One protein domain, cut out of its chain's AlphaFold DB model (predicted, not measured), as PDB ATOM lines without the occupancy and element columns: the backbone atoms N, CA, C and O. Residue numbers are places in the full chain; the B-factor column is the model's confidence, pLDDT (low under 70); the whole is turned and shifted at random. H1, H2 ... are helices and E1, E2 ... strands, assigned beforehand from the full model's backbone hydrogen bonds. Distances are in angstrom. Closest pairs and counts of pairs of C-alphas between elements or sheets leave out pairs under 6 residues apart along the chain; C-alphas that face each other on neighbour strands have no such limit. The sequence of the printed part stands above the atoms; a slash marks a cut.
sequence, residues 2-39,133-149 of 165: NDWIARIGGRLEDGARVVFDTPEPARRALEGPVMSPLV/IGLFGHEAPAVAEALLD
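What this domain is: This is residues 2 to 39 and 133 to 149 of the 165 residues of the protein "tRNA-modifying protein YgfZ" of Halomonas elongata (UniProt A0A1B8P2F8). Two small lobes sit at opposite ends of a drawn-out chain: in one, the antiparallel strand pair E3 and E4 has H2 near it on one side and H3 on another, and in the other the hairpin E1 and E2 has H1 beside it. The thin link of residues 21 to 23 joins the lobes, and no helix touches another. The printed part has 55 residues, with three named helices and four named strands in the order H1 E1 E2 H2 E3 E4 H3, and the class is mixed, helices and strands. Each sheet has two strands, E1 - E2 and E3 - E4, both antiparallel. The whole is extended, with a radius of gyration of the C-alphas of 15.8 A, and it spans 47 by 25 by 14 A, only just elongated.

How they stand to each other: Strands E3, residues 34 to 37, and E4, residues 133 to 136, are antiparallel neighbours at 156 degrees; N 34 and O 136 are within hydrogen-bond range at 2.9 A, as are N 134 and O 36 at 2.8 A. H2, residues 24 to 31, comes closest to E4 with the C-alphas of Ala 29 and Phe 136, 5.8 A apart, and to E3 with those of Arg 28 and Val 34, 6.9 A apart. H3, residues 140 to 148, comes closest to E3 with the C-alphas of Val 34 and Ala 140, 7.6 A apart, and to E4 with those of Leu 135 and Ala 144, 7.8 A apart. H2 and H3 are apart. E1, residues 10 to 13, and E2, residues 17 to 20, form an antiparallel hairpin at 142 degrees, with N 13 and O 17 at 2.7 A and N 19 and O 11 at 2.8 A, both within hydrogen-bond range. The closest C-alphas of H1, residues 2 to 7, and E1 are those of Ile 5 and Arg 11, 6.5 A apart. E2 is apart from E3, E4 and H3, and H1 is apart from H2. In H1, H2 and H3 every O i to N i+4 pair is within hydrogen-bond range.

Where its parts are: H1 begins at C-alpha 2, (215.032, 161.060, 198.148), and is 8.8 A long from first to last C-alpha. E1 measures 9.7 A, E2 10.1 A and H2 10.3 A. E3, 10.3 A long, begins at C-alpha 34, (232.641, 164.364, 170.617). E4 measures 9.8 A; H3, 11.0 A long, ends at C-alpha 148, (243.005, 171.513, 163.990).

The domain as a whole: The two C-alphas farthest apart are those of Asp 3 and Asp 149, 47.9 A. Residues 40 to 132 are not printed, and C-alphas 39 and 133 are 8.2 A apart across this cut, which lies in the link from E3 to E4. The links that are printed whole are tight. The mean pLDDT of the printed part is 79.5; residues 2, 22 and 25 to 26 are under 70.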
ATOM      1  N   ASN A   2     215.228 161.750 199.442       60.59
ATOM      2  CA  ASN A   2     215.032 161.060 198.148       60.59
ATOM      3  C   ASN A   2     214.114 161.801 197.152       60.59
ATOM      4  O   ASN A   2     214.274 161.662 195.945       60.59
ATOM      5  N   ASP A   3     213.200 162.634 197.654       71.19
ATOM      6  CA  ASP A   3     212.227 163.383 196.843       71.19
ATOM      7  C   ASP A   3     212.883 164.450 195.943       71.19
ATOM      8  O   ASP A   3     212.473 164.695 194.811       71.19
ATOM      9  N   TRP A   4     213.983 165.047 196.414       74.25
ATOM     10  CA  TRP A   4     214.759 165.999 195.619       74.25
ATOM     11  C   TRP A   4     215.566 165.300 194.520       74.25
ATOM     12  O   TRP A   4     215.631 165.811 193.407       74.25
ATOM     13  N   ILE A   5     216.110 164.110 194.809       74.56
ATOM     14  CA  ILE A   5     216.886 163.296 193.861       74.56
ATOM     15  C   ILE A   5     216.023 162.917 192.652       74.56
ATOM     16  O   ILE A   5     216.427 163.170 191.520       74.56
ATOM     17  N   ALA A   6     214.803 162.424 192.885       74.69
ATOM     18  CA  ALA A   6     213.860 162.124 191.808       74.69
ATOM     19  C   ALA A   6     213.476 163.377 191.002       74.69
ATOM     20  O   ALA A   6     213.391 163.333 189.775       74.69
ATOM     21  N   ARG A   7     213.300 164.522 191.675       76.25
ATOM     22  CA  ARG A   7     212.916 165.792 191.042       76.25
ATOM     23  C   ARG A   7     213.974 166.355 190.090       76.25
ATOM     24  O   ARG A   7     213.608 167.034 189.136       76.25
ATOM     25  N   ILE A   8     215.256 166.080 190.324       78.44
ATOM     26  CA  ILE A   8     216.351 166.455 189.411       78.44
ATOM     27  C   ILE A   8     216.694 165.346 188.401       78.44
ATOM     28  O   ILE A   8     217.716 165.433 187.726       78.44
ATOM     29  N   GLY A   9     215.861 164.303 188.295       75.94
ATOM     30  CA  GLY A   9     216.054 163.194 187.352       75.94
ATOM     31  C   GLY A   9     217.059 162.131 187.809       75.94
ATOM     32  O   GLY A   9     217.481 161.302 187.005       75.94
ATOM     33  N   GLY A  10     217.454 162.145 189.082       80.88
ATOM     34  CA  GLY A  10     218.290 161.114 189.687       80.88
ATOM     35  C   GLY A  10     217.462 159.947 190.236       80.88
ATOM     36  O   GLY A  10     216.336 160.115 190.705       80.88
ATOM     37  N   ARG A  11     218.037 158.748 190.227       83.00
ATOM     38  CA  ARG A  11     217.499 157.530 190.846       83.00
ATOM     39  C   ARG A  11     218.516 156.962 191.826       83.00
ATOM     40  O   ARG A  11     219.713 157.031 191.575       83.00
ATOM     41  N   LEU A  12     218.051 156.417 192.945       81.62
ATOM     42  CA  LEU A  12     218.916 155.758 193.926       81.62
ATOM     43  C   LEU A  12     219.151 154.289 193.536       81.62
ATOM     44  O   LEU A  12     218.192 153.529 193.445       81.62
ATOM     45  N   GLU A  13     220.411 153.903 193.351       81.38
ATOM     46  CA  GLU A  13     220.896 152.518 193.309       81.38
ATOM     47  C   GLU A  13     221.518 152.135 194.662       81.38
ATOM     48  O   GLU A  13     222.215 152.934 195.298       81.38
ATOM     49  N   ASP A  14     221.245 150.910 195.123       78.44
ATOM     50  CA  ASP A  14     221.823 150.279 196.323       78.44
ATOM     51  C   ASP A  14     221.804 151.130 197.608       78.44
ATOM     52  O   ASP A  14     222.671 151.032 198.473       78.44
ATOM     53  N   GLY A  15     220.795 151.995 197.752       72.62
ATOM     54  CA  GLY A  15     220.538 152.772 198.969       72.62
ATOM     55  C   GLY A  15     221.491 153.945 199.238       72.62
ATOM     56  O   GLY A  15     221.207 154.736 200.137       72.62
ATOM     57  N   ALA A  16     222.569 154.107 198.463       75.88
ATOM     58  CA  ALA A  16     223.551 155.184 198.655       75.88
ATOM     59  C   ALA A  16     224.062 155.832 197.357       75.88
ATOM     60  O   ALA A  16     224.624 156.928 197.404       75.88
ATOM     61  N   ARG A  17     223.880 155.198 196.194       78.31
ATOM     62  CA  ARG A  17     224.369 155.708 194.909       78.31
ATOM     63  C   ARG A  17     223.249 156.447 194.190       78.31
ATOM     64  O   ARG A  17     222.171 155.900 194.031       78.31
ATOM     65  N   VAL A  18     223.485 157.673 193.726       81.62
ATOM     66  CA  VAL A  18     222.538 158.388 192.853       81.62
ATOM     67  C   VAL A  18     223.024 158.288 191.414       81.62
ATOM     68  O   VAL A  18     224.161 158.647 191.117       81.62
ATOM     69  N   VAL A  19     222.165 157.800 190.527       78.12
ATOM     70  CA  VAL A  19     222.423 157.645 189.095       78.12
ATOM     71  C   VAL A  19     221.461 158.532 188.324       78.12
ATOM     72  O   VAL A  19     220.270 158.573 188.622       78.12
ATOM     73  N   PHE A  20     221.969 159.233 187.320       79.69
ATOM     74  CA  PHE A  20     221.161 160.019 186.396       79.69
ATOM     75  C   PHE A  20     221.055 159.271 185.074       79.69
ATOM     76  O   PHE A  20     222.042 158.678 184.625       79.69
ATOM     77  N   ASP A  21     219.886 159.330 184.434       73.44
ATOM     78  CA  ASP A  21     219.779 158.950 183.027       73.44
ATOM     79  C   ASP A  21     220.648 159.906 182.219       73.44
ATOM     80  O   ASP A  21     220.275 161.045 181.956       73.44
ATOM     81  N   THR A  22     221.854 159.452 181.888       67.75
ATOM     82  CA  THR A  22     222.789 160.215 181.072       67.75
ATOM     83  C   THR A  22     222.414 159.956 179.619       67.75
ATOM     84  O   THR A  22     222.530 158.811 179.174       67.75
ATOM     85  N   PRO A  23     221.940 160.965 178.867       72.69
ATOM     86  CA  PRO A  23     221.608 160.777 177.465       72.69
ATOM     87  C   PRO A  23     222.821 160.254 176.693       72.69
ATOM     88  O   PRO A  23     223.952 160.661 176.960       72.69
ATOM     89  N   GLU A  24     222.583 159.399 175.701       72.94
ATOM     90  CA  GLU A  24     223.626 158.783 174.869       72.94
ATOM     91  C   GLU A  24     224.701 159.777 174.364       72.94
ATOM     92  O   GLU A  24     225.885 159.458 174.465       72.94
ATOM     93  N   PRO A  25     224.374 161.012 173.916       67.94
ATOM     94  CA  PRO A  25     225.396 161.989 173.526       67.94
ATOM     95  C   PRO A  25     226.336 162.401 174.670       67.94
ATOM     96  O   PRO A  25     227.540 162.534 174.462       67.94
ATOM     97  N   ALA A  26     225.799 162.581 175.882       69.69
ATOM     98  CA  ALA A  26     226.590 162.927 177.060       69.69
ATOM     99  C   ALA A  26     227.453 161.743 177.509       69.69
ATOM    100  O   ALA A  26     228.602 161.928 177.897       69.69
ATOM    101  N   ARG A  27     226.930 160.518 177.386       73.56
ATOM    102  CA  ARG A  27     227.689 159.297 177.654       73.56
ATOM    103  C   ARG A  27     228.859 159.135 176.681       73.56
ATOM    104  O   ARG A  27     229.975 158.893 177.120       73.56
ATOM    105  N   ARG A  28     228.645 159.365 175.382       73.50
ATOM    106  CA  ARG A  28     229.726 159.331 174.383       73.50
ATOM    107  C   ARG A  28     230.804 160.373 174.640       73.50
ATOM    108  O   ARG A  28     231.972 160.057 174.476       73.50
ATOM    109  N   ALA A  29     230.432 161.571 175.092       71.69
ATOM    110  CA  ALA A  29     231.407 162.591 175.481       71.69
ATOM    111  C   ALA A  29     232.243 162.184 176.710       71.69
ATOM    112  O   ALA A  29     233.339 162.702 176.899       71.69
ATOM    113  N   LEU A  30     231.750 161.265 177.552       73.00
ATOM    114  CA  LEU A  30     232.528 160.678 178.649       73.00
ATOM    115  C   LEU A  30     233.434 159.532 178.177       73.00
ATOM    116  O   LEU A  30     234.473 159.296 178.787       73.00
ATOM    117  N   GLU A  31     233.045 158.820 177.118       79.94
ATOM    118  CA  GLU A  31     233.759 157.651 176.588       79.94
ATOM    119  C   GLU A  31     234.797 158.010 175.506       79.94
ATOM    120  O   GLU A  31     235.725 157.237 175.283       79.94
ATOM    121  N   GLY A  32     234.681 159.171 174.853       78.50
ATOM    122  CA  GLY A  32     235.603 159.612 173.805       78.50
ATOM    123  C   GLY A  32     235.349 161.047 173.318       78.50
ATOM    124  O   GLY A  32     234.476 161.744 173.843       78.50
ATOM    125  N   PRO A  33     236.118 161.523 172.321       83.19
ATOM    126  CA  PRO A  33     235.984 162.875 171.800       83.19
ATOM    127  C   PRO A  33     234.688 163.025 170.991       83.19
ATOM    128  O   PRO A  33     234.415 162.259 170.065       83.19
ATOM    129  N   VAL A  34     233.890 164.041 171.317       85.81
ATOM    130  CA  VAL A  34     232.641 164.364 170.617       85.81
ATOM    131  C   VAL A  34     232.678 165.804 170.134       85.81
ATOM    132  O   VAL A  34     232.989 166.717 170.893       85.81
ATOM    133  N   MET A  35     232.307 166.008 168.875       86.50
ATOM    134  CA  MET A  35     232.176 167.324 168.259       86.50
ATOM    135  C   MET A  35     230.693 167.658 168.081       86.50
ATOM    136  O   MET A  35     229.923 166.825 167.602       86.50
ATOM    137  N   SER A  36     230.280 168.864 168.468       88.44
ATOM    138  CA  SER A  36     228.889 169.310 168.347       88.44
ATOM    139  C   SER A  36     228.809 170.774 167.917       88.44
ATOM    140  O   SER A  36     229.531 171.609 168.471       88.44
ATOM    141  N   PRO A  37     227.940 171.126 166.954       89.25
ATOM    142  CA  PRO A  37     227.747 172.513 166.568       89.25
ATOM    143  C   PRO A  37     227.029 173.282 167.688       89.25
ATOM    144  O   PRO A  37     225.987 172.866 168.198       89.25
ATOM    145  N   LEU A  38     227.559 174.445 168.058       92.06
ATOM    146  CA  LEU A  38     227.006 175.311 169.103       92.06
ATOM    147  C   LEU A  38     226.082 176.371 168.496       92.06
ATOM    148  O   LEU A  38     226.235 177.561 168.739       92.06
ATOM    149  N   VAL A  39     225.098 175.924 167.712       90.81
ATOM    150  CA  VAL A  39     224.195 176.791 166.921       90.81
ATOM    151  C   VAL A  39     223.360 177.772 167.749       90.81
ATOM    152  O   VAL A  39     222.823 178.733 167.220       90.81
ATOM    153  N   ILE A 133     231.793 175.527 167.143       90.38
ATOM    154  CA  ILE A 133     231.876 174.082 167.306       90.38
ATOM    155  C   ILE A 133     232.499 173.796 168.667       90.38
ATOM    156  O   ILE A 133     233.560 174.320 168.994       90.38
ATOM    157  N   GLY A 134     231.826 172.968 169.459       88.94
ATOM    158  CA  GLY A 134     232.342 172.458 170.719       88.94
ATOM    159  C   GLY A 134     232.988 171.098 170.513       88.94
ATOM    160  O   GLY A 134     232.391 170.222 169.884       88.94
ATOM    161  N   LEU A 135     234.187 170.924 171.064       87.88
ATOM    162  CA  LEU A 135     234.863 169.639 171.177       87.88
ATOM    163  C   LEU A 135     234.895 169.242 172.656       87.88
ATOM    164  O   LEU A 135     235.390 169.989 173.498       87.88
ATOM    165  N   PHE A 136     234.323 168.086 172.966       86.06
ATOM    166  CA  PHE A 136     234.100 167.601 174.323       86.06
ATOM    167  C   PHE A 136     234.769 166.245 174.529       86.06
ATOM    168  O   PHE A 136     234.944 165.487 173.579       86.06
ATOM    169  N   GLY A 137     235.075 165.927 175.785       83.44
ATOM    170  CA  GLY A 137     235.635 164.643 176.203       83.44
ATOM    171  C   GLY A 137     237.104 164.716 176.600       83.44
ATOM    172  O   GLY A 137     237.784 165.710 176.357       83.44
ATOM    173  N   HIS A 138     237.590 163.666 177.264       79.50
ATOM    174  CA  HIS A 138     238.936 163.654 177.851       79.50
ATOM    175  C   HIS A 138     240.049 163.773 176.800       79.50
ATOM    176  O   HIS A 138     241.066 164.413 177.046       79.50
ATOM    177  N   GLU A 139     239.828 163.210 175.611       82.19
ATOM    178  CA  GLU A 139     240.773 163.255 174.489       82.19
ATOM    179  C   GLU A 139     240.591 164.491 173.592       82.19
ATOM    180  O   GLU A 139     241.328 164.654 172.621       82.19
ATOM    181  N   ALA A 140     239.643 165.386 173.903       83.81
ATOM    182  CA  ALA A 140     239.407 166.602 173.123       83.81
ATOM    183  C   ALA A 140     240.680 167.446 172.899       83.81
ATOM    184  O   ALA A 140     240.892 167.860 171.761       83.81
ATOM    185  N   PRO A 141     241.561 167.657 173.901       82.56
ATOM    186  CA  PRO A 141     242.826 168.361 173.693       82.56
ATOM    187  C   PRO A 141     243.699 167.728 172.598       82.56
ATOM    188  O   PRO A 141     244.107 168.409 171.662       82.56
ATOM    189  N   ALA A 142     243.909 166.410 172.658       82.50
ATOM    190  CA  ALA A 142     244.743 165.687 171.697       82.50
ATOM    191  C   ALA A 142     244.145 165.706 170.281       82.50
ATOM    192  O   ALA A 142     244.868 165.815 169.293       82.50
ATOM    193  N   VAL A 143     242.816 165.628 170.172       84.19
ATOM    194  CA  VAL A 143     242.113 165.726 168.886       84.19
ATOM    195  C   VAL A 143     242.207 167.137 168.301       84.19
ATOM    196  O   VAL A 143     242.389 167.272 167.092       84.19
ATOM    197  N   ALA A 144     242.112 168.180 169.132       84.56
ATOM    198  CA  ALA A 144     242.276 169.563 168.690       84.56
ATOM    199  C   ALA A 144     243.682 169.810 168.125       84.56
ATOM    200  O   ALA A 144     243.806 170.353 167.029       84.56
ATOM    201  N   GLU A 145     244.724 169.336 168.808       84.00
ATOM    202  CA  GLU A 145     246.102 169.446 168.319       84.00
ATOM    203  C   GLU A 145     246.295 168.663 167.012       84.00
ATOM    204  O   GLU A 145     246.793 169.204 166.028       84.00
ATOM    205  N   ALA A 146     245.852 167.403 166.967       84.38
ATOM    206  CA  ALA A 146     246.106 166.519 165.831       84.38
ATOM    207  C   ALA A 146     245.345 166.904 164.551       84.38
ATOM    208  O   ALA A 146     245.846 166.667 163.451       84.38
ATOM    209  N   LEU A 147     244.122 167.433 164.673       82.12
ATOM    210  CA  LEU A 147     243.253 167.713 163.522       82.12
ATOM    211  C   LEU A 147     243.137 169.194 163.178       82.12
ATOM    212  O   LEU A 147     242.878 169.514 162.019       82.12
ATOM    213  N   LEU A 148     243.259 170.083 164.165       80.50
ATOM    214  CA  LEU A 148     243.005 171.513 163.990       80.50
ATOM    215  C   LEU A 148     244.275 172.360 164.114       80.50
ATOM    216  O   LEU A 148     244.204 173.547 163.810       80.50
ATOM    217  N   ASP A 149     245.407 171.772 164.526       78.88
ATOM    218  CA  ASP A 149     246.655 172.493 164.827       78.88
ATOM    219  C   ASP A 149     246.421 173.633 165.843       78.88
ATOM    220  O   ASP A 149     247.013 174.709 165.778       78.88
TER     221      ASP A 149